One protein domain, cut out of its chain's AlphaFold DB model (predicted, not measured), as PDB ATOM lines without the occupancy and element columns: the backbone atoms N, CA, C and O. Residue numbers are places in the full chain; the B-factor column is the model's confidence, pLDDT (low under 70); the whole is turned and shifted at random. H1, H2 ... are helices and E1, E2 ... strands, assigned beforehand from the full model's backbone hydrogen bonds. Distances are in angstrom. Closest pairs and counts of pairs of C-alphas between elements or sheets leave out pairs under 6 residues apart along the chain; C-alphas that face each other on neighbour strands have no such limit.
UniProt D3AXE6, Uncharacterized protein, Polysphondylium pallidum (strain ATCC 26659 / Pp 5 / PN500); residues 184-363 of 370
ATOM      1  N   TRP A 184     -29.198 -35.680  28.100       93.50
ATOM      2  CA  TRP A 184     -28.109 -36.170  28.933       93.50
ATOM      3  C   TRP A 184     -28.425 -36.131  30.428       93.50
ATOM      4  O   TRP A 184     -29.253 -35.344  30.895       93.50
ATOM      5  N   PHE A 185     -27.748 -36.997  31.178       95.69
ATOM      6  CA  PHE A 185     -27.744 -37.050  32.636       95.69
ATOM      7  C   PHE A 185     -26.491 -36.366  33.175       95.69
ATOM      8  O   PHE A 185     -25.387 -36.839  32.934       95.69
ATOM      9  N   CYS A 186     -26.636 -35.281  33.926       95.25
ATOM     10  CA  CYS A 186     -25.514 -34.633  34.601       95.25
ATOM     11  C   CYS A 186     -25.334 -35.193  36.010       95.25
ATOM     12  O   CYS A 186     -26.318 -35.522  36.677       95.25
ATOM     13  N   VAL A 187     -24.091 -35.230  36.487       96.25
ATOM     14  CA  VAL A 187     -23.794 -35.503  37.898       96.25
ATOM     15  C   VAL A 187     -24.444 -34.432  38.770       96.25
ATOM     16  O   VAL A 187     -24.418 -33.243  38.441       96.25
ATOM     17  N   VAL A 188     -25.027 -34.864  39.884       96.88
ATOM     18  CA  VAL A 188     -25.604 -33.982  40.901       96.88
ATOM     19  C   VAL A 188     -24.966 -34.251  42.256       96.88
ATOM     20  O   VAL A 188     -24.400 -35.312  42.501       96.88
ATOM     21  N   ASN A 189     -25.026 -33.261  43.137       95.19
ATOM     22  CA  ASN A 189     -24.464 -33.325  44.480       95.19
ATOM     23  C   ASN A 189     -25.303 -32.483  45.455       95.19
ATOM     24  O   ASN A 189     -26.318 -31.890  45.087       95.19
ATOM     25  N   ASN A 190     -24.861 -32.394  46.708       93.75
ATOM     26  CA  ASN A 190     -25.579 -31.664  47.756       93.75
ATOM     27  C   ASN A 190     -25.726 -30.156  47.496       93.75
ATOM     28  O   ASN A 190     -26.637 -29.547  48.056       93.75
ATOM     29  N   ASN A 191     -24.878 -29.580  46.639       95.56
ATOM     30  CA  ASN A 191     -24.906 -28.163  46.266       95.56
ATOM     31  C   ASN A 191     -25.794 -27.890  45.044       95.56
ATOM     32  O   ASN A 191     -25.957 -26.739  44.650       95.56
ATOM     33  N   SER A 192     -26.334 -28.934  44.412       95.94
ATOM     34  CA  SER A 192     -27.206 -28.787  43.249       95.94
ATOM     35  C   SER A 192     -28.557 -28.169  43.653       95.94
ATOM     36  O   SER A 192     -29.036 -28.441  44.762       95.94
ATOM     37  N   PRO A 193     -29.192 -27.358  42.782       95.31
ATOM     38  CA  PRO A 193     -30.535 -26.831  43.026       95.31
ATOM     39  C   PRO A 193     -31.521 -27.980  43.248       95.31
ATOM     40  O   PRO A 193     -31.293 -29.088  42.774       95.31
ATOM     41  N   LYS A 194     -32.617 -27.751  43.978       95.38
ATOM     42  CA  LYS A 194     -33.565 -28.819  44.342       95.38
ATOM     43  C   LYS A 194     -34.998 -28.455  43.975       95.38
ATOM     44  O   LYS A 194     -35.408 -27.314  44.160       95.38
ATOM     45  N   SER A 195     -35.758 -29.452  43.529       93.19
ATOM     46  CA  SER A 195     -37.222 -29.420  43.456       93.19
ATOM     47  C   SER A 195     -37.777 -30.304  44.573       93.19
ATOM     48  O   SER A 195     -37.523 -31.512  44.612       93.19
ATOM     49  N   GLY A 196     -38.459 -29.693  45.547       88.38
ATOM     50  CA  GLY A 196     -38.803 -30.350  46.809       88.38
ATOM     51  C   GLY A 196     -37.539 -30.762  47.571       88.38
ATOM     52  O   GLY A 196     -36.918 -29.948  48.247       88.38
ATOM     53  N   SER A 197     -37.131 -32.022  47.434       92.25
ATOM     54  CA  SER A 197     -35.906 -32.583  48.021       92.25
ATOM     55  C   SER A 197     -34.985 -33.259  46.999       92.25
ATOM     56  O   SER A 197     -33.922 -33.759  47.374       92.25
ATOM     57  N   ILE A 198     -35.368 -33.269  45.720       96.25
ATOM     58  CA  ILE A 198     -34.654 -33.982  44.661       96.25
ATOM     59  C   ILE A 198     -33.719 -33.002  43.941       96.25
ATOM     60  O   ILE A 198     -34.181 -31.946  43.498       96.25
ATOM     61  N   PRO A 199     -32.417 -33.314  43.816       96.81
ATOM     62  CA  PRO A 199     -31.474 -32.455  43.120       96.81
ATOM     63  C   PRO A 199     -31.774 -32.400  41.616       96.81
ATOM     64  O   PRO A 199     -32.014 -33.414  40.956       96.81
ATOM     65  N   LEU A 200     -31.739 -31.186  41.087       96.19
ATOM     66  CA  LEU A 200     -31.800 -30.833  39.679       96.19
ATOM     67  C   LEU A 200     -30.365 -30.659  39.154       96.19
ATOM     68  O   LEU A 200     -29.485 -30.239  39.906       96.19
ATOM     69  N   PRO A 201     -30.098 -30.949  37.875       94.38
ATOM     70  CA  PRO A 201     -28.791 -30.695  37.292       94.38
ATOM     71  C   PRO A 201     -28.561 -29.187  37.119       94.38
ATOM     72  O   PRO A 201     -29.496 -28.432  36.866       94.38
ATOM     73  N   ASN A 202     -27.304 -28.747  37.207       88.94
ATOM     74  CA  ASN A 202     -26.937 -27.341  36.973       88.94
ATOM     75  C   ASN A 202     -27.074 -26.921  35.500       88.94
ATOM     76  O   ASN A 202     -27.120 -25.735  35.193       88.94
ATOM     77  N   VAL A 203     -27.113 -27.897  34.590       87.44
ATOM     78  CA  VAL A 203     -27.271 -27.696  33.151       87.44
ATOM     79  C   VAL A 203     -28.444 -28.546  32.684       87.44
ATOM     80  O   VAL A 203     -28.480 -29.753  32.926       87.44
ATOM     81  N   PHE A 204     -29.408 -27.919  32.016       86.06
ATOM     82  CA  PHE A 204     -30.577 -28.615  31.491       86.06
ATOM     83  C   PHE A 204     -30.333 -29.130  30.080       86.06
ATOM     84  O   PHE A 204     -29.648 -28.504  29.274       86.06
ATOM     85  N   SER A 205     -30.930 -30.281  29.792       78.00
ATOM     86  CA  SER A 205     -30.903 -30.874  28.467       78.00
ATOM     87  C   SER A 205     -31.896 -30.147  27.558       78.00
ATOM     88  O   SER A 205     -33.079 -30.007  27.887       78.00
ATOM     89  N   SER A 206     -31.437 -29.715  26.384       69.75
ATOM     90  CA  SER A 206     -32.297 -29.165  25.336       69.75
ATOM     91  C   SER A 206     -32.982 -30.295  24.560       69.75
ATOM     92  O   SER A 206     -32.592 -30.624  23.445       69.75
ATOM     93  N   PHE A 207     -34.009 -30.912  25.146       80.31
ATOM     94  CA  PHE A 207     -34.821 -31.909  24.443       80.31
ATOM     95  C   PHE A 207     -36.007 -31.245  23.733       80.31
ATOM     96  O   PHE A 207     -37.028 -30.946  24.345       80.31
ATOM     97  N   SER A 208     -35.876 -30.996  22.432       78.44
ATOM     98  CA  SER A 208     -36.868 -30.289  21.601       78.44
ATOM     99  C   SER A 208     -38.008 -31.169  21.086       78.44
ATOM    100  O   SER A 208     -39.031 -30.643  20.634       78.44
ATOM    101  N   THR A 209     -37.868 -32.497  21.136       84.88
ATOM    102  CA  THR A 209     -38.860 -33.404  20.545       84.88
ATOM    103  C   THR A 209     -40.202 -33.307  21.291       84.88
ATOM    104  O   THR A 209     -40.263 -33.547  22.503       84.88
ATOM    105  N   PRO A 210     -41.316 -32.994  20.597       84.75
ATOM    106  CA  PRO A 210     -42.624 -32.914  21.230       84.75
ATOM    107  C   PRO A 210     -43.087 -34.296  21.689       84.75
ATOM    108  O   PRO A 210     -43.084 -35.261  20.923       84.75
ATOM    109  N   LEU A 211     -43.576 -34.376  22.925       89.88
ATOM    110  CA  LEU A 211     -44.117 -35.613  23.468       89.88
ATOM    111  C   LEU A 211     -45.641 -35.643  23.334       89.88
ATOM    112  O   LEU A 211     -46.357 -34.642  23.405       89.88
ATOM    113  N   PHE A 212     -46.168 -36.845  23.163       88.56
ATOM    114  CA  PHE A 212     -47.597 -37.110  23.057       88.56
ATOM    115  C   PHE A 212     -48.036 -38.026  24.192       88.56
ATOM    116  O   PHE A 212     -47.565 -39.161  24.276       88.56
ATOM    117  N   ARG A 213     -49.001 -37.588  25.011       83.75
ATOM    118  CA  ARG A 213     -49.416 -38.322  26.224       83.75
ATOM    119  C   ARG A 213     -49.967 -39.731  25.976       83.75
ATOM    120  O   ARG A 213     -50.048 -40.555  26.877       83.75
ATOM    121  N   ASN A 214     -50.422 -40.012  24.755       83.31
ATOM    122  CA  ASN A 214     -51.045 -41.290  24.414       83.31
ATOM    123  C   ASN A 214     -50.020 -42.330  23.927       83.31
ATOM    124  O   ASN A 214     -50.353 -43.516  23.892       83.31
ATOM    125  N   PHE A 215     -48.788 -41.913  23.622       89.00
ATOM    126  CA  PHE A 215     -47.739 -42.761  23.061       89.00
ATOM    127  C   PHE A 215     -46.584 -42.965  24.036       89.00
ATOM    128  O   PHE A 215     -46.341 -42.144  24.919       89.00
ATOM    129  N   TYR A 216     -45.887 -44.081  23.850       92.44
ATOM    130  CA  TYR A 216     -44.550 -44.258  24.391       92.44
ATOM    131  C   TYR A 216     -43.553 -43.625  23.434       92.44
ATOM    132  O   TYR A 216     -43.653 -43.821  22.224       92.44
ATOM    133  N   HIS A 217     -42.593 -42.909  23.995       93.00
ATOM    134  CA  HIS A 217     -41.496 -42.273  23.285       93.00
ATOM    135  C   HIS A 217     -40.229 -43.016  23.646       93.00
ATOM    136  O   HIS A 217     -39.945 -43.182  24.830       93.00
ATOM    137  N   ASN A 218     -39.507 -43.507  22.644       93.69
ATOM    138  CA  ASN A 218     -38.193 -44.080  22.875       93.69
ATOM    139  C   ASN A 218     -37.201 -42.930  23.027       93.69
ATOM    140  O   ASN A 218     -36.994 -42.188  22.070       93.69
ATOM    141  N   ILE A 219     -36.649 -42.768  24.225       93.25
ATOM    142  CA  ILE A 219     -35.693 -41.709  24.528       93.25
ATOM    143  C   ILE A 219     -34.363 -42.375  24.844       93.25
ATOM    144  O   ILE A 219     -34.270 -43.200  25.757       93.25
ATOM    145  N   GLU A 220     -33.359 -42.026  24.051       94.25
ATOM    146  CA  GLU A 220     -31.972 -42.401  24.276       94.25
ATOM    147  C   GLU A 220     -31.303 -41.322  25.118       94.25
ATOM    148  O   GLU A 220     -31.445 -40.137  24.835       94.25
ATOM    149  N   PHE A 221     -30.618 -41.731  26.177       95.06
ATOM    150  CA  PHE A 221     -29.950 -40.845  27.111       95.06
ATOM    151  C   PHE A 221     -28.447 -41.046  27.056       95.06
ATOM    152  O   PHE A 221     -27.969 -42.175  26.920       95.06
ATOM    153  N   PHE A 222     -27.720 -39.953  27.258       95.25
ATOM    154  CA  PHE A 222     -26.267 -39.943  27.328       95.25
ATOM    155  C   PHE A 222     -25.747 -39.503  28.704       95.25
ATOM    156  O   PHE A 222     -26.342 -38.662  29.373       95.25
ATOM    157  N   ILE A 223     -24.623 -40.065  29.139       96.00
ATOM    158  CA  ILE A 223     -23.933 -39.716  30.384       96.00
ATOM    159  C   ILE A 223     -22.588 -39.082  29.997       96.00
ATOM    160  O   ILE A 223     -21.694 -39.815  29.591       96.00
ATOM    161  N   PRO A 224     -22.408 -37.755  30.104       92.56
ATOM    162  CA  PRO A 224     -21.181 -37.070  29.701       92.56
ATOM    163  C   PRO A 224     -20.006 -37.314  30.646       92.56
ATOM    164  O   PRO A 224     -18.858 -37.241  30.221       92.56
ATOM    165  N   ASP A 225     -20.275 -37.622  31.912       94.56
ATOM    166  CA  ASP A 225     -19.229 -37.819  32.907       94.56
ATOM    167  C   ASP A 225     -18.521 -39.174  32.735       94.56
ATOM    168  O   ASP A 225     -19.130 -40.237  32.871       94.56
ATOM    169  N   LEU A 226     -17.217 -39.141  32.439       95.62
ATOM    170  CA  LEU A 226     -16.418 -40.338  32.149       95.62
ATOM    171  C   LEU A 226     -16.247 -41.260  33.365       95.62
ATOM    172  O   LEU A 226     -16.096 -42.475  33.196       95.62
ATOM    173  N   GLU A 227     -16.258 -40.715  34.582       96.62
ATOM    174  CA  GLU A 227     -16.151 -41.512  35.803       96.62
ATOM    175  C   GLU A 227     -17.436 -42.317  36.025       96.62
ATOM    176  O   GLU A 227     -17.374 -43.533  36.229       96.62
ATOM    177  N   MET A 228     -18.597 -41.680  35.863       97.12
ATOM    178  CA  MET A 228     -19.904 -42.336  35.906       97.12
ATOM    179  C   MET A 228     -20.058 -43.364  34.788       97.12
ATOM    180  O   MET A 228     -20.537 -44.472  35.047       97.12
ATOM    181  N   GLN A 229     -19.612 -43.049  33.565       96.75
ATOM    182  CA  GLN A 229     -19.605 -44.026  32.474       96.75
ATOM    183  C   GLN A 229     -18.803 -45.274  32.847       96.75
ATOM    184  O   GLN A 229     -19.280 -46.383  32.622       96.75
ATOM    185  N   ARG A 230     -17.604 -45.108  33.422       97.38
ATOM    186  CA  ARG A 230     -16.746 -46.227  33.832       97.38
ATOM    187  C   ARG A 230     -17.372 -47.024  34.974       97.38
ATOM    188  O   ARG A 230     -17.403 -48.250  34.898       97.38
ATOM    189  N   LYS A 231     -17.885 -46.341  36.002       97.44
ATOM    190  CA  LYS A 231     -18.509 -46.963  37.181       97.44
ATOM    191  C   LYS A 231     -19.718 -47.815  36.797       97.44
ATOM    192  O   LYS A 231     -19.863 -48.929  37.295       97.44
ATOM    193  N   TYR A 232     -20.567 -47.307  35.904       98.00
ATOM    194  CA  TYR A 232     -21.816 -47.966  35.525       98.00
ATOM    195  C   TYR A 232     -21.767 -48.665  34.159       98.00
ATOM    196  O   TYR A 232     -22.808 -49.068  33.640       98.00
ATOM    197  N   HIS A 233     -20.586 -48.861  33.568       97.62
ATOM    198  CA  HIS A 233     -20.457 -49.572  32.297       97.62
ATOM    199  C   HIS A 233     -20.986 -51.009  32.405       97.62
ATOM    200  O   HIS A 233     -20.605 -51.753  33.309       97.62
ATOM    201  N   ASN A 234     -21.858 -51.403  31.471       97.69
ATOM    202  CA  ASN A 234     -22.590 -52.676  31.462       97.69
ATOM    203  C   ASN A 234     -23.433 -52.944  32.718       97.69
ATOM    204  O   ASN A 234     -23.904 -54.066  32.901       97.69
ATOM    205  N   GLN A 235     -23.678 -51.927  33.547       97.56
ATOM    206  CA  GLN A 235     -24.563 -52.056  34.696       97.56
ATOM    207  C   GLN A 235     -26.014 -51.839  34.295       97.56
ATOM    208  O   GLN A 235     -26.335 -51.127  33.333       97.56
ATOM    209  N   ARG A 236     -26.903 -52.500  35.034       96.31
ATOM    210  CA  ARG A 236     -28.335 -52.482  34.767       96.31
ATOM    211  C   ARG A 236     -28.989 -51.226  35.341       96.31
ATOM    212  O   ARG A 236     -28.691 -50.796  36.454       96.31
ATOM    213  N   VAL A 237     -29.938 -50.687  34.582       96.00
ATOM    214  CA  VAL A 237     -30.855 -49.633  35.019       96.00
ATOM    215  C   VAL A 237     -32.210 -50.271  35.325       96.00
ATOM    216  O   VAL A 237     -32.920 -50.751  34.435       96.00
ATOM    217  N   TYR A 238     -32.552 -50.313  36.606       94.56
ATOM    218  CA  TYR A 238     -33.831 -50.760  37.134       94.56
ATOM    219  C   TYR A 238     -34.849 -49.625  37.085       94.56
ATOM    220  O   TYR A 238     -34.504 -48.454  37.180       94.56
ATOM    221  N   ILE A 239     -36.122 -49.971  36.931       92.88
ATOM    222  CA  ILE A 239     -37.219 -49.004  36.949       92.88
ATOM    223  C   ILE A 239     -37.782 -48.991  38.365       92.88
ATOM    224  O   ILE A 239     -38.250 -50.028  38.829       92.88
ATOM    225  N   SER A 240     -37.701 -47.849  39.045       92.12
ATOM    226  CA  SER A 240     -38.189 -47.716  40.421       92.12
ATOM    227  C   SER A 240     -39.717 -47.793  40.491       92.12
ATOM    228  O   SER A 240     -40.407 -47.312  39.595       92.12
ATOM    229  N   ASP A 241     -40.269 -48.309  41.589       88.06
ATOM    230  CA  ASP A 241     -41.723 -48.415  41.798       88.06
ATOM    231  C   ASP A 241     -42.411 -47.040  41.951       88.06
ATOM    232  O   ASP A 241     -43.645 -46.908  41.889       88.06
ATOM    233  N   VAL A 242     -41.628 -45.971  42.145       88.00
ATOM    234  CA  VAL A 242     -42.164 -44.604  42.148       88.00
ATOM    235  C   VAL A 242     -42.632 -44.177  40.757       88.00
ATOM    236  O   VAL A 242     -43.599 -43.415  40.678       88.00
ATOM    237  N   VAL A 243     -42.042 -44.725  39.687       88.56
ATOM    238  CA  VAL A 243     -42.517 -44.572  38.305       88.56
ATOM    239  C   VAL A 243     -43.374 -45.774  37.906       88.56
ATOM    240  O   VAL A 243     -43.161 -46.898  38.348       88.56
ATOM    241  N   GLY A 244     -44.399 -45.563  37.079       82.12
ATOM    242  CA  GLY A 244     -45.292 -46.664  36.715       82.12
ATOM    243  C   GLY A 244     -44.657 -47.593  35.677       82.12
ATOM    244  O   GLY A 244     -44.445 -47.191  34.534       82.12
ATOM    245  N   TYR A 245     -44.400 -48.854  36.022       82.12
ATOM    246  CA  TYR A 245     -43.972 -49.856  35.042       82.12
ATOM    247  C   TYR A 245     -45.160 -50.460  34.283       82.12
ATOM    248  O   TYR A 245     -46.037 -51.100  34.857       82.12
ATOM    249  N   SER A 246     -45.159 -50.317  32.962       76.62
ATOM    250  CA  SER A 246     -46.315 -50.641  32.109       76.62
ATOM    251  C   SER A 246     -46.101 -51.824  31.153       76.62
ATOM    252  O   SER A 246     -46.840 -51.989  30.181       76.62
ATOM    253  N   GLY A 247     -45.073 -52.641  31.394       68.31
ATOM    254  CA  GLY A 247     -44.790 -53.836  30.597       68.31
ATOM    255  C   GLY A 247     -45.570 -55.071  31.063       68.31
ATOM    256  O   GLY A 247     -45.863 -55.232  32.239       68.31
ATOM    257  N   ASN A 248     -45.843 -55.997  30.140       66.75
ATOM    258  CA  ASN A 248     -46.515 -57.278  30.427       66.75
ATOM    259  C   ASN A 248     -45.546 -58.390  30.878       66.75
ATOM    260  O   ASN A 248     -45.901 -59.570  30.878       66.75
ATOM    261  N   ALA A 249     -44.296 -58.051  31.199       59.16
ATOM    262  CA  ALA A 249     -43.309 -59.048  31.581       59.16
ATOM    263  C   ALA A 249     -43.669 -59.625  32.960       59.16
ATOM    264  O   ALA A 249     -43.388 -59.013  33.987       59.16
ATOM    265  N   LYS A 250     -44.253 -60.833  32.974       56.03
ATOM    266  CA  LYS A 250     -44.657 -61.593  34.179       56.03
ATOM    267  C   LYS A 250     -43.527 -61.831  35.202       56.03
ATOM    268  O   LYS A 250     -43.790 -62.365  36.270       56.03
ATOM    269  N   LYS A 251     -42.276 -61.498  34.864       58.56
ATOM    270  CA  LYS A 251     -41.069 -61.706  35.678       58.56
ATOM    271  C   LYS A 251     -40.067 -60.557  35.521       58.56
ATOM    272  O   LYS A 251     -38.870 -60.802  35.380       58.56
ATOM    273  N   PHE A 252     -40.527 -59.307  35.454       67.88
ATOM    274  CA  PHE A 252     -39.571 -58.202  35.508       67.88
ATOM    275  C   PHE A 252     -39.014 -58.106  36.930       67.88
ATOM    276  O   PHE A 252     -39.720 -57.707  37.849       67.88
ATOM    277  N   ILE A 253     -37.761 -58.521  37.111       80.44
ATOM    278  CA  ILE A 253     -37.040 -58.339  38.372       80.44
ATOM    279  C   ILE A 253     -36.773 -56.838  38.507       80.44
ATOM    280  O   ILE A 253     -35.952 -56.301  37.755       80.44
ATOM    281  N   ASN A 254     -37.507 -56.178  39.402       82.56
ATOM    282  CA  ASN A 254     -37.388 -54.750  39.716       82.56
ATOM    283  C   ASN A 254     -36.366 -54.467  40.829       82.56
ATOM    284  O   ASN A 254     -35.990 -53.315  41.010       82.56
ATOM    285  N   THR A 255     -35.865 -55.504  41.501       89.75
ATOM    286  CA  THR A 255     -34.874 -55.374  42.575       89.75
ATOM    287  C   THR A 255     -33.498 -55.873  42.120       89.75
ATOM    288  O   THR A 255     -33.403 -57.002  41.629       89.75
ATOM    289  N   PRO A 256     -32.432 -55.078  42.293       93.44
ATOM    290  CA  PRO A 256     -31.057 -55.524  42.112       93.44
ATOM    291  C   PRO A 256     -30.721 -56.716  43.009       93.44
ATOM    292  O   PRO A 256     -31.268 -56.864  44.106       93.44
ATOM    293  N   GLN A 257     -29.808 -57.570  42.555       93.25
ATOM    294  CA  GLN A 257     -29.242 -58.613  43.404       93.25
ATOM    295  C   GLN A 257     -28.432 -57.988  44.552       93.25
ATOM    296  O   GLN A 257     -27.905 -56.880  44.409       93.25
ATOM    297  N   PRO A 258     -28.286 -58.683  45.693       92.62
ATOM    298  CA  PRO A 258     -27.401 -58.228  46.756       92.62
ATOM    299  C   PRO A 258     -25.991 -57.963  46.210       92.62
ATOM    300  O   PRO A 258     -25.409 -58.827  45.556       92.62
ATOM    301  N   ASN A 259     -25.446 -56.777  46.496       90.88
ATOM    302  CA  ASN A 259     -24.134 -56.301  46.029       90.88
ATOM    303  C   ASN A 259     -24.016 -56.027  44.516       90.88
ATOM    304  O   ASN A 259     -22.911 -55.802  44.025       90.88
ATOM    305  N   GLU A 260     -25.120 -56.025  43.769       94.88
ATOM    306  CA  GLU A 260     -25.110 -55.578  42.376       94.88
ATOM    307  C   GLU A 260     -24.893 -54.061  42.311       94.88
ATOM    308  O   GLU A 260     -25.626 -53.285  42.930       94.88
ATOM    309  N   VAL A 261     -23.903 -53.623  41.528       96.69
ATOM    310  CA  VAL A 261     -23.747 -52.207  41.184       96.69
ATOM    311  C   VAL A 261     -24.787 -51.884  40.122       96.69
ATOM    312  O   VAL A 261     -24.652 -52.274  38.970       96.69
ATOM    313  N   ALA A 262     -25.841 -51.180  40.503       97.56
ATOM    314  CA  ALA A 262     -26.942 -50.877  39.606       97.56
ATOM    315  C   ALA A 262     -27.477 -49.467  39.838       97.56
ATOM    316  O   ALA A 262     -27.147 -48.805  40.824       97.56
ATOM    317  N   LEU A 263     -28.323 -49.021  38.914       97.94
ATOM    318  CA  LEU A 263     -29.024 -47.749  39.020       97.94
ATOM    319  C   LEU A 263     -30.529 -47.971  39.063       97.94
ATOM    320  O   LEU A 263     -31.047 -48.824  38.346       97.94
ATOM    321  N   PHE A 264     -31.238 -47.153  39.829       97.25
ATOM    322  CA  PHE A 264     -32.682 -46.990  39.718       97.25
ATOM    323  C   PHE A 264     -33.002 -45.729  38.925       97.25
ATOM    324  O   PHE A 264     -32.544 -44.642  39.270       97.25
ATOM    325  N   LEU A 265     -33.818 -45.875  37.885       97.25
ATOM    326  CA  LEU A 265     -34.434 -44.770  37.170       97.25
ATOM    327  C   LEU A 265     -35.726 -44.367  37.873       97.25
ATOM    328  O   LEU A 265     -36.675 -45.151  37.983       97.25
ATOM    329  N   GLU A 266     -35.754 -43.111  38.291       96.81
ATOM    330  CA  GLU A 266     -36.901 -42.428  38.870       96.81
ATOM    331  C   GLU A 266     -37.242 -41.209  38.004       96.81
ATOM    332  O   GLU A 266     -36.410 -40.704  37.244       96.81
ATOM    333  N   ALA A 267     -38.495 -40.758  38.073       96.38
ATOM    334  CA  ALA A 267     -38.949 -39.608  37.313       96.38
ATOM    335  C   ALA A 267     -40.168 -38.943  37.949       96.38
ATOM    336  O   ALA A 267     -41.005 -39.593  38.582       96.38
ATOM    337  N   GLN A 268     -40.307 -37.649  37.687       95.50
ATOM    338  CA  GLN A 268     -41.453 -36.839  38.065       95.50
ATOM    339  C   GLN A 268     -41.770 -35.821  36.966       95.50
ATOM    340  O   GLN A 268     -40.917 -35.458  36.156       95.50
ATOM    341  N   VAL A 269     -43.025 -35.378  36.925       94.38
ATOM    342  CA  VAL A 269     -43.442 -34.256  36.082       94.38
ATOM    343  C   VAL A 269     -43.573 -33.032  36.973       94.38
ATOM    344  O   VAL A 269     -44.224 -33.104  38.016       94.38
ATOM    345  N   LEU A 270     -42.963 -31.935  36.549       94.38
ATOM    346  CA  LEU A 270     -42.978 -30.650  37.225       94.38
ATOM    347  C   LEU A 270     -43.679 -29.600  36.348       94.38
ATOM    348  O   LEU A 270     -43.814 -29.775  35.127       94.38
ATOM    349  N   ASP A 271     -44.133 -28.517  36.970       92.88
ATOM    350  CA  ASP A 271     -44.529 -27.298  36.260       92.88
ATOM    351  C   ASP A 271     -43.301 -26.494  35.784       92.88
ATOM    352  O   ASP A 271     -42.159 -26.960  35.847       92.88
ATOM    353  N   THR A 272     -43.536 -25.304  35.230       90.50
ATOM    354  CA  THR A 272     -42.480 -24.413  34.725       90.50
ATOM    355  C   THR A 272     -41.656 -23.769  35.835       90.50
ATOM    356  O   THR A 272     -40.540 -23.315  35.586       90.50
ATOM    357  N   GLU A 273     -42.170 -23.790  37.059       92.44
ATOM    358  CA  GLU A 273     -41.547 -23.292  38.280       92.44
ATOM    359  C   GLU A 273     -40.875 -24.428  39.074       92.44
ATOM    360  O   GLU A 273     -40.448 -24.225  40.209       92.44
ATOM    361  N   PHE A 274     -40.743 -25.615  38.469       93.69
ATOM    362  CA  PHE A 274     -40.150 -26.815  39.060       93.69
ATOM    363  C   PHE A 274     -40.885 -27.344  40.298       93.69
ATOM    364  O   PHE A 274     -40.277 -28.026  41.122       93.69
ATOM    365  N   ASN A 275     -42.189 -27.118  40.434       93.75
ATOM    366  CA  ASN A 275     -42.992 -27.771  41.466       93.75
ATOM    367  C   ASN A 275     -43.527 -29.121  40.969       93.75
ATOM    368  O   ASN A 275     -44.017 -29.216  39.839       93.75
ATOM    369  N   PRO A 276     -43.503 -30.170  41.809       93.25
ATOM    370  CA  PRO A 276     -44.130 -31.448  41.500       93.25
ATOM    371  C   PRO A 276     -45.607 -31.327  41.131       93.25
ATOM    372  O   PRO A 276     -46.411 -30.800  41.901       93.25
ATOM    373  N   LEU A 277     -45.989 -31.894  39.987       92.50
ATOM    374  CA  LEU A 277     -47.384 -31.935  39.571       92.50
ATOM    375  C   LEU A 277     -48.062 -33.243  39.992       92.50
ATOM    376  O   LEU A 277     -47.523 -34.328  39.756       92.50
ATOM    377  N   PRO A 278     -49.281 -33.183  40.556       90.75
ATOM    378  CA  PRO A 278     -50.135 -34.353  40.689       90.75
ATOM    379  C   PRO A 278     -50.837 -34.669  39.361       90.75
ATOM    380  O   PRO A 278     -50.967 -33.822  38.471       90.75
ATOM    381  N   GLN A 279     -51.361 -35.890  39.221       87.56
ATOM    382  CA  GLN A 279     -52.222 -36.212  38.084       87.56
ATOM    383  C   GLN A 279     -53.518 -35.397  38.146       87.56
ATOM    384  O   GLN A 279     -54.299 -35.540  39.083       87.56
ATOM    385  N   CYS A 280     -53.772 -34.571  37.124       90.31
ATOM    386  CA  CYS A 280     -55.010 -33.795  37.055       90.31
ATOM    387  C   CYS A 280     -56.258 -34.696  36.993       90.31
ATOM    388  O   CYS A 280     -56.227 -35.795  36.421       90.31
ATOM    389  N   THR A 281     -57.380 -34.187  37.510       90.88
ATOM    390  CA  THR A 281     -58.670 -34.894  37.576       90.88
ATOM    391  C   THR A 281     -59.119 -35.416  36.211       90.88
ATOM    392  O   THR A 281     -59.422 -36.598  36.082       90.88
ATOM    393  N   PHE A 282     -59.031 -34.598  35.155       89.44
ATOM    394  CA  PHE A 282     -59.423 -34.995  33.795       89.44
ATOM    395  C   PHE A 282     -58.638 -36.199  33.260       89.44
ATOM    396  O   PHE A 282     -59.199 -37.088  32.619       89.44
ATOM    397  N   CYS A 283     -57.321 -36.241  33.493       88.69
ATOM    398  CA  CYS A 283     -56.502 -37.380  33.083       88.69
ATOM    399  C   CYS A 283     -56.808 -38.603  33.947       88.69
ATOM    400  O   CYS A 283     -56.955 -39.701  33.409       88.69
ATOM    401  N   LYS A 284     -56.948 -38.413  35.263       89.44
ATOM    402  CA  LYS A 284     -57.296 -39.480  36.205       89.44
ATOM    403  C   LYS A 284     -58.609 -40.166  35.805       89.44
ATOM    404  O   LYS A 284     -58.617 -41.383  35.625       89.44
ATOM    405  N   GLU A 285     -59.672 -39.403  35.563       90.06
ATOM    406  CA  GLU A 285     -60.971 -39.913  35.098       90.06
ATOM    407  C   GLU A 285     -60.881 -40.588  33.722       90.06
ATOM    408  O   GLU A 285     -61.434 -41.672  33.510       90.06
ATOM    409  N   TYR A 286     -60.135 -39.997  32.783       88.00
ATOM    410  CA  TYR A 286     -59.928 -40.577  31.455       88.00
ATOM    411  C   TYR A 286     -59.288 -41.974  31.521       88.00
ATOM    412  O   TYR A 286     -59.757 -42.900  30.857       88.00
ATOM    413  N   PHE A 287     -58.237 -42.159  32.324       88.00
ATOM    414  CA  PHE A 287     -57.578 -43.466  32.432       88.00
ATOM    415  C   PHE A 287     -58.392 -44.475  33.244       88.00
ATOM    416  O   PHE A 287     -58.368 -45.665  32.924       88.00
ATOM    417  N   GLN A 288     -59.133 -44.014  34.257       87.81
ATOM    418  CA  GLN A 288     -60.023 -44.868  35.045       87.81
ATOM    419  C   GLN A 288     -61.198 -45.390  34.211       87.81
ATOM    420  O   GLN A 288     -61.414 -46.598  34.169       87.81
ATOM    421  N   SER A 289     -61.893 -44.517  33.475       88.62
ATOM    422  CA  SER A 289     -63.038 -44.893  32.624       88.62
ATOM    423  C   SER A 289     -62.680 -45.858  31.488       88.62
ATOM    424  O   SER A 289     -63.540 -46.561  30.963       88.62
ATOM    425  N   ARG A 290     -61.402 -45.913  31.101       86.31
ATOM    426  CA  ARG A 290     -60.878 -46.821  30.069       86.31
ATOM    427  C   ARG A 290     -60.226 -48.080  30.638       86.31
ATOM    428  O   ARG A 290     -59.618 -48.819  29.868       86.31
ATOM    429  N   PHE A 291     -60.314 -48.307  31.952       86.50
ATOM    430  CA  PHE A 291     -59.699 -49.446  32.643       86.50
ATOM    431  C   PHE A 291     -58.203 -49.614  32.323       86.50
ATOM    432  O   PHE A 291     -57.677 -50.725  32.312       86.50
ATOM    433  N   TYR A 292     -57.496 -48.504  32.074       83.69
ATOM    434  CA  TYR A 292     -56.129 -48.530  31.537       83.69
ATOM    435  C   TYR A 292     -55.145 -49.274  32.457       83.69
ATOM    436  O   TYR A 292     -54.178 -49.875  31.998       83.69
ATOM    437  N   PHE A 293     -55.417 -49.260  33.763       86.88
ATOM    438  CA  PHE A 293     -54.585 -49.874  34.798       86.88
ATOM    439  C   PHE A 293     -55.177 -51.158  35.387       86.88
ATOM    440  O   PHE A 293     -54.687 -51.614  36.415       86.88
ATOM    441  N   ALA A 294     -56.196 -51.766  34.766       86.75
ATOM    442  CA  ALA A 294     -56.815 -52.988  35.296       86.75
ATOM    443  C   ALA A 294     -55.794 -54.120  35.514       86.75
ATOM    444  O   ALA A 294     -55.818 -54.785  36.543       86.75
ATOM    445  N   ASN A 295     -54.845 -54.270  34.585       83.75
ATOM    446  CA  ASN A 295     -53.784 -55.278  34.672       83.75
ATOM    447  C   ASN A 295     -52.545 -54.809  35.452       83.75
ATOM    448  O   ASN A 295     -51.668 -55.618  35.725       83.75
ATOM    449  N   ASN A 296     -52.443 -53.513  35.767       84.38
ATOM    450  CA  ASN A 296     -51.294 -52.921  36.458       84.38
ATOM    451  C   ASN A 296     -51.746 -51.848  37.473       84.38
ATOM    452  O   ASN A 296     -51.464 -50.661  37.265       84.38
ATOM    453  N   PRO A 297     -52.461 -52.220  38.556       87.44
ATOM    454  CA  PRO A 297     -53.015 -51.260  39.515       87.44
ATOM    455  C   PRO A 297     -51.958 -50.375  40.187       87.44
ATOM    456  O   PRO A 297     -52.241 -49.223  40.506       87.44
ATOM    457  N   GLN A 298     -50.728 -50.872  40.335       85.62
ATOM    458  CA  GLN A 298     -49.586 -50.138  40.887       85.62
ATOM    459  C   GLN A 298     -49.184 -48.904  40.058       85.62
ATOM    460  O   GLN A 298     -48.547 -47.988  40.570       85.62
ATOM    461  N   CYS A 299     -49.572 -48.852  38.778       87.31
ATOM    462  CA  CYS A 299     -49.331 -47.697  37.907       87.31
ATOM    463  C   CYS A 299     -50.391 -46.600  38.034       87.31
ATOM    464  O   CYS A 299     -50.260 -45.548  37.402       87.31
ATOM    465  N   LYS A 300     -51.462 -46.838  38.797       88.00
ATOM    466  CA  LYS A 300     -52.525 -45.853  38.991       88.00
ATOM    467  C   LYS A 300     -51.928 -44.582  39.606       88.00
ATOM    468  O   LYS A 300     -51.073 -44.647  40.480       88.00
ATOM    469  N   GLU A 301     -52.380 -43.427  39.121       87.56
ATOM    470  CA  GLU A 301     -51.963 -42.091  39.586       87.56
ATOM    471  C   GLU A 301     -50.506 -41.704  39.280       87.56
ATOM    472  O   GLU A 301     -50.104 -40.568  39.529       87.56
ATOM    473  N   LYS A 302     -49.722 -42.593  38.656       90.62
ATOM    474  CA  LYS A 302     -48.370 -42.276  38.193       90.62
ATOM    475  C   LYS A 302     -48.430 -41.391  36.949       90.62
ATOM    476  O   LYS A 302     -49.095 -41.718  35.962       90.62
ATOM    477  N   LEU A 303     -47.708 -40.272  36.984       91.56
ATOM    478  CA  LEU A 303     -47.635 -39.339  35.856       91.56
ATOM    479  C   LEU A 303     -46.648 -39.760  34.773       91.56
ATOM    480  O   LEU A 303     -46.850 -39.417  33.609       91.56
ATOM    481  N   VAL A 304     -45.614 -40.511  35.137       93.38
ATOM    482  CA  VAL A 304     -44.632 -41.055  34.201       93.38
ATOM    483  C   VAL A 304     -44.746 -42.568  34.227       93.38
ATOM    484  O   VAL A 304     -44.645 -43.187  35.290       93.38
ATOM    485  N   LEU A 305     -44.966 -43.153  33.053       93.31
ATOM    486  CA  LEU A 305     -44.856 -44.585  32.848       93.31
ATOM    487  C   LEU A 305     -43.589 -44.896  32.072       93.31
ATOM    488  O   LEU A 305     -43.306 -44.259  31.057       93.31
ATOM    489  N   VAL A 306     -42.888 -45.934  32.501       92.06
ATOM    490  CA  VAL A 306     -41.777 -46.507  31.752       92.06
ATOM    491  C   VAL A 306     -42.190 -47.888  31.264       92.06
ATOM    492  O   VAL A 306     -42.817 -48.680  31.979       92.06
ATOM    493  N   LYS A 307     -41.893 -48.173  30.003       89.81
ATOM    494  CA  LYS A 307     -42.058 -49.494  29.409       89.81
ATOM    495  C   LYS A 307     -40.681 -50.029  29.066       89.81
ATOM    496  O   LYS A 307     -39.949 -49.432  28.286       89.81
ATOM    497  N   SER A 308     -40.347 -51.181  29.631       80.75
ATOM    498  CA  SER A 308     -39.129 -51.895  29.276       80.75
ATOM    499  C   SER A 308     -39.447 -53.372  29.154       80.75
ATOM    500  O   SER A 308     -39.627 -54.060  30.148       80.75
ATOM    501  N   ASN A 309     -39.549 -53.863  27.922       78.81
ATOM    502  CA  ASN A 309     -39.735 -55.296  27.676       78.81
ATOM    503  C   ASN A 309     -38.412 -56.076  27.777       78.81
ATOM    504  O   ASN A 309     -38.414 -57.300  27.704       78.81
ATOM    505  N   VAL A 310     -37.293 -55.363  27.913       83.56
ATOM    506  CA  VAL A 310     -35.931 -55.896  27.958       83.56
ATOM    507  C   VAL A 310     -35.206 -55.241  29.134       83.56
ATOM    508  O   VAL A 310     -35.580 -54.146  29.558       83.56
ATOM    509  N   ALA A 311     -34.197 -55.900  29.697       88.88
ATOM    510  CA  ALA A 311     -33.337 -55.262  30.686       88.88
ATOM    511  C   ALA A 311     -32.564 -54.098  30.038       88.88
ATOM    512  O   ALA A 311     -32.027 -54.237  28.939       88.88
ATOM    513  N   CYS A 312     -32.555 -52.948  30.712       92.88
ATOM    514  CA  CYS A 312     -31.857 -51.746  30.273       92.88
ATOM    515  C   CYS A 312     -30.447 -51.734  30.873       92.88
ATOM    516  O   CYS A 312     -30.301 -51.962  32.072       92.88
ATOM    517  N   PHE A 313     -29.427 -51.483  30.056       96.31
ATOM    518  CA  PHE A 313     -28.028 -51.444  30.485       96.31
ATOM    519  C   PHE A 313     -27.352 -50.196  29.938       96.31
ATOM    520  O   PHE A 313     -27.637 -49.797  28.807       96.31
ATOM    521  N   ILE A 314     -26.421 -49.637  30.705       97.62
ATOM    522  CA  ILE A 314     -25.556 -48.562  30.217       97.62
ATOM    523  C   ILE A 314     -24.451 -49.170  29.359       97.62
ATOM    524  O   ILE A 314     -23.654 -49.982  29.829       97.62
ATOM    525  N   LYS A 315     -24.385 -48.760  28.094       96.88
ATOM    526  CA  LYS A 315     -23.361 -49.186  27.136       96.88
ATOM    527  C   LYS A 315     -22.777 -47.953  26.475       96.88
ATOM    528  O   LYS A 315     -23.517 -47.146  25.930       96.88
ATOM    529  N   ASN A 316     -21.456 -47.803  26.542       95.38
ATOM    530  CA  ASN A 316     -20.743 -46.652  25.971       95.38
ATOM    531  C   ASN A 316     -21.315 -45.299  26.444       95.38
ATOM    532  O   ASN A 316     -21.509 -44.383  25.654       95.38
ATOM    533  N   GLY A 317     -21.665 -45.212  27.733       95.69
ATOM    534  CA  GLY A 317     -22.275 -44.020  28.326       95.69
ATOM    535  C   GLY A 317     -23.714 -43.741  27.897       95.69
ATOM    536  O   GLY A 317     -24.231 -42.673  28.203       95.69
ATOM    537  N   MET A 318     -24.370 -44.675  27.208       96.81
ATOM    538  CA  MET A 318     -25.718 -44.502  26.677       96.81
ATOM    539  C   MET A 318     -26.674 -45.581  27.177       96.81
ATOM    540  O   MET A 318     -26.274 -46.721  27.429       96.81
ATOM    541  N   PHE A 319     -27.954 -45.235  27.287       96.69
ATOM    542  CA  PHE A 319     -29.036 -46.197  27.496       96.69
ATOM    543  C   PHE A 319     -30.356 -45.646  26.947       96.69
ATOM    544  O   PHE A 319     -30.530 -44.439  26.829       96.69
ATOM    545  N   SER A 320     -31.303 -46.522  26.612       94.75
ATOM    546  CA  SER A 320     -32.601 -46.128  26.050       94.75
ATOM    547  C   SER A 320     -33.754 -46.619  26.911       94.75
ATOM    548  O   SER A 320     -33.730 -47.749  27.406       94.75
ATOM    549  N   VAL A 321     -34.796 -45.800  27.054       93.88
ATOM    550  CA  VAL A 321     -36.037 -46.179  27.744       93.88
ATOM    551  C   VAL A 321     -37.267 -45.667  27.001       93.88
ATOM    552  O   VAL A 321     -37.259 -44.590  26.409       93.88
ATOM    553  N   GLN A 322     -38.363 -46.433  27.052       93.94
ATOM    554  CA  GLN A 322     -39.642 -45.991  26.501       93.94
ATOM    555  C   GLN A 322     -40.471 -45.298  27.579       93.94
ATOM    556  O   GLN A 322     -40.942 -45.946  28.516       93.94
ATOM    557  N   ILE A 323     -40.693 -43.996  27.426       94.12
ATOM    558  CA  ILE A 323     -41.391 -43.159  28.403       94.12
ATOM    559  C   ILE A 323     -42.750 -42.733  27.856       94.12
ATOM    560  O   ILE A 323     -42.872 -42.297  26.712       94.12
ATOM    561  N   LYS A 324     -43.790 -42.833  28.680       93.44
ATOM    562  CA  LYS A 324     -45.125 -42.308  28.395       93.44
ATOM    563  C   LYS A 324     -45.557 -41.384  29.522       93.44
ATOM    564  O   LYS A 324     -45.591 -41.787  30.680       93.44
ATOM    565  N   ILE A 325     -45.931 -40.159  29.172       92.75
ATOM    566  CA  ILE A 325     -46.425 -39.182  30.141       92.75
ATOM    567  C   ILE A 325     -47.947 -39.226  30.178       92.75
ATOM    568  O   ILE A 325     -48.607 -39.135  29.149       92.75
ATOM    569  N   MET A 326     -48.511 -39.349  31.373       90.94
ATOM    570  CA  MET A 326     -49.942 -39.546  31.605       90.94
ATOM    571  C   MET A 326     -50.685 -38.229  31.850       90.94
ATOM    572  O   MET A 326     -51.786 -38.230  32.397       90.94
ATOM    573  N   CYS A 327     -50.114 -37.091  31.454       89.56
ATOM    574  CA  CYS A 327     -50.805 -35.809  31.496       89.56
ATOM    575  C   CYS A 327     -50.532 -34.953  30.260       89.56
ATOM    576  O   CYS A 327     -49.539 -35.146  29.569       89.56
ATOM    577  N   CYS A 328     -51.443 -34.024  29.971       84.94
ATOM    578  CA  CYS A 328     -51.260 -32.996  28.950       84.94
ATOM    579  C   CYS A 328     -50.923 -31.663  29.597       84.94
ATOM    580  O   CYS A 328     -51.587 -31.292  30.566       84.94
ATOM    581  N   SER A 329     -50.035 -30.889  28.970       83.50
ATOM    582  CA  SER A 329     -49.689 -29.539  29.434       83.50
ATOM    583  C   SER A 329     -50.939 -28.652  29.570       83.50
ATOM    584  O   SER A 329     -51.176 -28.065  30.622       83.50
ATOM    585  N   LYS A 330     -51.845 -28.696  28.578       86.50
ATOM    586  CA  LYS A 330     -53.087 -27.896  28.556       86.50
ATOM    587  C   LYS A 330     -54.009 -28.068  29.770       86.50
ATOM    588  O   LYS A 330     -54.805 -27.179  30.026       86.50
ATOM    589  N   HIS A 331     -53.964 -29.199  30.478       85.56
ATOM    590  CA  HIS A 331     -54.832 -29.408  31.646       85.56
ATOM    591  C   HIS A 331     -54.339 -28.669  32.896       85.56
ATOM    592  O   HIS A 331     -55.098 -28.515  33.845       85.56
ATOM    593  N   HIS A 332     -53.080 -28.234  32.894       83.38
ATOM    594  CA  HIS A 332     -52.453 -27.505  33.992       83.38
ATOM    595  C   HIS A 332     -52.361 -26.001  33.703       83.38
ATOM    596  O   HIS A 332     -51.561 -25.322  34.325       83.38
ATOM    597  N   ASN A 333     -53.126 -25.487  32.728       81.56
ATOM    598  CA  ASN A 333     -53.018 -24.111  32.216       81.56
ATOM    599  C   ASN A 333     -51.601 -23.711  31.757       81.56
ATOM    600  O   ASN A 333     -51.341 -22.538  31.512       81.56
ATOM    601  N   ASN A 334     -50.720 -24.695  31.553       78.25
ATOM    602  CA  ASN A 334     -49.335 -24.496  31.163       78.25
ATOM    603  C   ASN A 334     -49.121 -24.966  29.724       78.25
ATOM    604  O   ASN A 334     -49.604 -26.020  29.297       78.25
ATOM    605  N   ASN A 335     -48.365 -24.187  28.955       81.44
ATOM    606  CA  ASN A 335     -48.000 -24.554  27.587       81.44
ATOM    607  C   ASN A 335     -46.816 -25.522  27.534       81.44
ATOM    608  O   ASN A 335     -46.521 -26.053  26.474       81.44
ATOM    609  N   SER A 336     -46.161 -25.788  28.656       87.50
ATOM    610  CA  SER A 336     -45.021 -26.693  28.765       87.50
ATOM    611  C   SER A 336     -45.055 -27.391  30.113       87.50
ATOM    612  O   SER A 336     -45.621 -26.879  31.076       87.50
ATOM    613  N   LEU A 337     -44.488 -28.588  30.158       91.31
ATOM    614  CA  LEU A 337     -44.225 -29.324  31.386       91.31
ATOM    615  C   LEU A 337     -42.742 -29.661  31.423       91.31
ATOM    616  O   LEU A 337     -42.090 -29.748  30.380       91.31
ATOM    617  N   VAL A 338     -42.223 -29.879  32.621       93.31
ATOM    618  CA  VAL A 338     -40.847 -30.320  32.811       93.31
ATOM    619  C   VAL A 338     -40.871 -31.782  33.230       93.31
ATOM    620  O   VAL A 338     -41.622 -32.173  34.119       93.31
ATOM    621  N   ILE A 339     -40.074 -32.618  32.574       94.69
ATOM    622  CA  ILE A 339     -39.866 -34.008  32.981       94.69
ATOM    623  C   ILE A 339     -38.508 -34.067  33.652       94.69
ATOM    624  O   ILE A 339     -37.478 -33.871  33.009       94.69
ATOM    625  N   HIS A 340     -38.514 -34.335  34.949       96.25
ATOM    626  CA  HIS A 340     -37.307 -34.516  35.734       96.25
ATOM    627  C   HIS A 340     -37.073 -36.007  35.921       96.25
ATOM    628  O   HIS A 340     -37.940 -36.713  36.429       96.25
ATOM    629  N   LEU A 341     -35.920 -36.488  35.473       97.00
ATOM    630  CA  LEU A 341     -35.465 -37.858  35.652       97.00
ATOM    631  C   LEU A 341     -34.204 -37.857  36.504       97.00
ATOM    632  O   LEU A 341     -33.380 -36.940  36.429       97.00
ATOM    633  N   TRP A 342     -34.014 -38.906  37.288       98.00
ATOM    634  CA  TRP A 342     -32.776 -39.084  38.029       98.00
ATOM    635  C   TRP A 342     -32.424 -40.554  38.190       98.00
ATOM    636  O   TRP A 342     -33.278 -41.442  38.131       98.00
ATOM    637  N   LEU A 343     -31.124 -40.784  38.337       98.19
ATOM    638  CA  LEU A 343     -30.527 -42.090  38.533       98.19
ATOM    639  C   LEU A 343     -29.998 -42.154  39.959       98.19
ATOM    640  O   LEU A 343     -29.181 -41.324  40.373       98.19
ATOM    641  N   ARG A 344     -30.489 -43.137  40.703       97.94
ATOM    642  CA  ARG A 344     -30.071 -43.425  42.069       97.94
ATOM    643  C   ARG A 344     -29.172 -44.649  42.082       97.94
ATOM    644  O   ARG A 344     -29.524 -45.657  41.478       97.94
ATOM    645  N   ASP A 345     -28.041 -44.576  42.768       97.81
ATOM    646  CA  ASP A 345     -27.193 -45.742  43.003       97.81
ATOM    647  C   ASP A 345     -27.931 -46.739  43.904       97.81
ATOM    648  O   ASP A 345     -28.420 -46.381  44.975       97.81
ATOM    649  N   ALA A 346     -28.054 -47.986  43.454       96.88
ATOM    650  CA  ALA A 346     -28.805 -49.007  44.172       96.88
ATOM    651  C   ALA A 346     -28.171 -49.412  45.510       96.88
ATOM    652  O   ALA A 346     -28.882 -49.876  46.399       96.88
ATOM    653  N   HIS A 347     -26.853 -49.257  45.649       95.75
ATOM    654  CA  HIS A 347     -26.124 -49.632  46.852       95.75
ATOM    655  C   HIS A 347     -26.119 -48.497  47.876       95.75
ATOM    656  O   HIS A 347     -26.447 -48.722  49.040       95.75
ATOM    657  N   THR A 348     -25.779 -47.275  47.453       96.38
ATOM    658  CA  THR A 348     -25.708 -46.124  48.374       96.38
ATOM    659  C   THR A 348     -27.056 -45.440  48.585       96.38
ATOM    660  O   THR A 348     -27.212 -44.663  49.524       96.38
ATOM    661  N   ASN A 349     -28.043 -45.725  47.731       95.94
ATOM    662  CA  ASN A 349     -29.345 -45.060  47.696       95.94
ATOM    663  C   ASN A 349     -29.249 -43.539  47.435       95.94
ATOM    664  O   ASN A 349     -30.223 -42.805  47.626       95.94
ATOM    665  N   GLU A 350     -28.101 -43.051  46.962       97.19
ATOM    666  CA  GLU A 350     -27.873 -41.643  46.639       97.19
ATOM    667  C   GLU A 350     -28.241 -41.337  45.189       97.19
ATOM    668  O   GLU A 350     -28.065 -42.160  44.290       97.19
ATOM    669  N   ILE A 351     -28.745 -40.127  44.947       97.94
ATOM    670  CA  ILE A 351     -29.000 -39.645  43.591       97.94
ATOM    671  C   ILE A 351     -27.670 -39.181  43.010       97.94
ATOM    672  O   ILE A 351     -27.118 -38.183  43.465       97.94
ATOM    673  N   VAL A 352     -27.171 -39.908  42.014       97.88
ATOM    674  CA  VAL A 352     -25.845 -39.669  41.426       97.88
ATOM    675  C   VAL A 352     -25.914 -38.821  40.164       97.88
ATOM    676  O   VAL A 352     -24.988 -38.070  39.869       97.88
ATOM    677  N   MET A 353     -27.015 -38.914  39.416       97.81
ATOM    678  CA  MET A 353     -27.193 -38.165  38.177       97.81
ATOM    679  C   MET A 353     -28.642 -37.728  37.983       97.81
ATOM    680  O   MET A 353     -29.572 -38.403  38.425       97.81
ATOM    681  N   SER A 354     -28.845 -36.633  37.257       97.62
ATOM    682  CA  SER A 354     -30.169 -36.127  36.913       97.62
ATOM    683  C   SER A 354     -30.236 -35.542  35.503       97.62
ATOM    684  O   SER A 354     -29.254 -35.024  34.978       97.62
ATOM    685  N   SER A 355     -31.415 -35.634  34.889       96.12
ATOM    686  CA  SER A 355     -31.753 -35.050  33.598       96.12
ATOM    687  C   SER A 355     -33.073 -34.292  33.705       96.12
ATOM    688  O   SER A 355     -34.026 -34.759  34.329       96.12
ATOM    689  N   VAL A 356     -33.139 -33.119  33.087       95.06
ATOM    690  CA  VAL A 356     -34.342 -32.285  33.026       95.06
ATOM    691  C   VAL A 356     -34.669 -32.053  31.563       95.06
ATOM    692  O   VAL A 356     -33.839 -31.526  30.823       95.06
ATOM    693  N   LEU A 357     -35.876 -32.447  31.164       92.50
ATOM    694  CA  LEU A 357     -36.394 -32.295  29.810       92.50
ATOM    695  C   LEU A 357     -37.536 -31.283  29.840       92.50
ATOM    696  O   LEU A 357     -38.590 -31.547  30.423       92.50
ATOM    697  N   SER A 358     -37.352 -30.140  29.189       87.19
ATOM    698  CA  SER A 358     -38.491 -29.281  28.862       87.19
ATOM    699  C   SER A 358     -39.302 -29.965  27.767       87.19
ATOM    700  O   SER A 358     -38.741 -30.378  26.756       87.19
ATOM    701  N   SER A 359     -40.609 -30.138  27.954       84.38
ATOM    702  CA  SER A 359     -41.435 -30.790  26.946       84.38
ATOM    703  C   SER A 359     -42.800 -30.143  26.795       84.38
ATOM    704  O   SER A 359     -43.509 -29.848  27.761       84.38
ATOM    705  N   PHE A 360     -43.223 -29.994  25.542       87.06
ATOM    706  CA  PHE A 360     -44.616 -29.729  25.235       87.06
ATOM    707  C   PHE A 360     -45.367 -31.043  25.039       87.06
ATOM    708  O   PHE A 360     -45.162 -31.744  24.045       87.06
ATOM    709  N   ILE A 361     -46.268 -31.359  25.974       86.31
ATOM    710  CA  ILE A 361     -46.974 -32.639  25.989       86.31
ATOM    711  C   ILE A 361     -48.386 -32.469  25.440       86.31
ATOM    712  O   ILE A 361     -49.284 -31.923  26.095       86.31
ATOM    713  N   LYS A 362     -48.602 -32.978  24.224       87.38
ATOM    714  CA  LYS A 362     -49.889 -32.885  23.525       87.38
ATOM    715  C   LYS A 362     -50.751 -34.128  23.735       87.38
ATOM    716  O   LYS A 362     -50.273 -35.258  23.848       87.38
ATOM    717  N   GLN A 363     -52.067 -33.934  23.662       82.69
ATOM    718  CA  GLN A 363     -52.992 -35.032  23.398       82.69
ATOM    719  C   GLN A 363     -53.012 -35.300  21.901       82.69
ATOM    720  O   GLN A 363     -53.454 -34.449  21.131       82.69
TER     721      GLN A 363
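This is residues 184 to 363 of the 370 residues of an uncharacterized protein of Polysphondylium pallidum (strain ATCC 26659 / Pp 5 / PN500) (UniProt D3AXE6). With little regular structure, the domain is a sandwich: the mixed sheet E2 E3 E6 E7 faces the antiparallel sheet E1 E5 E4, with H1 at one end, H2 and H3 at the other. The printed part has 180 residues, 67 in named elements, ordered E1 H1 E2 E3 H2 E4 E5 H3 E6 E7, class mixed. It is compact, radius of gyration of the C-alphas 15.9 A, spanning 45 by 38 by 27 A.

One sheet has E2, residues 236 to 239, E3, 263 to 270, E6, 337 to 345, 26.4 A long, and E7, 351 to 359, ending at C-alpha (-41.435, -30.790, 26.946). The other has E1, 217 to 222, from C-alpha (-41.496, -42.273, 23.285), E5, 318 to 325, and E4, 304 to 307. Helices are H1, 226 to 231, H2, 281 to 289, and H3, 329 to 332.

E2 and E3 are parallel, N 265 and O 238 2.8 A apart. E3 and E6 are antiparallel, N 266 and O 342 3.0 A apart. E3 and E4 come closest at C-alphas 268 and 304, 6.5 A. H1 and H2 have every O i to N i+4 pair within hydrogen-bond range.

The printed part has no cut. Links E2 to E3 and H2 to E4 are long. Residues 206 and 247 to 252 have pLDDT under 70.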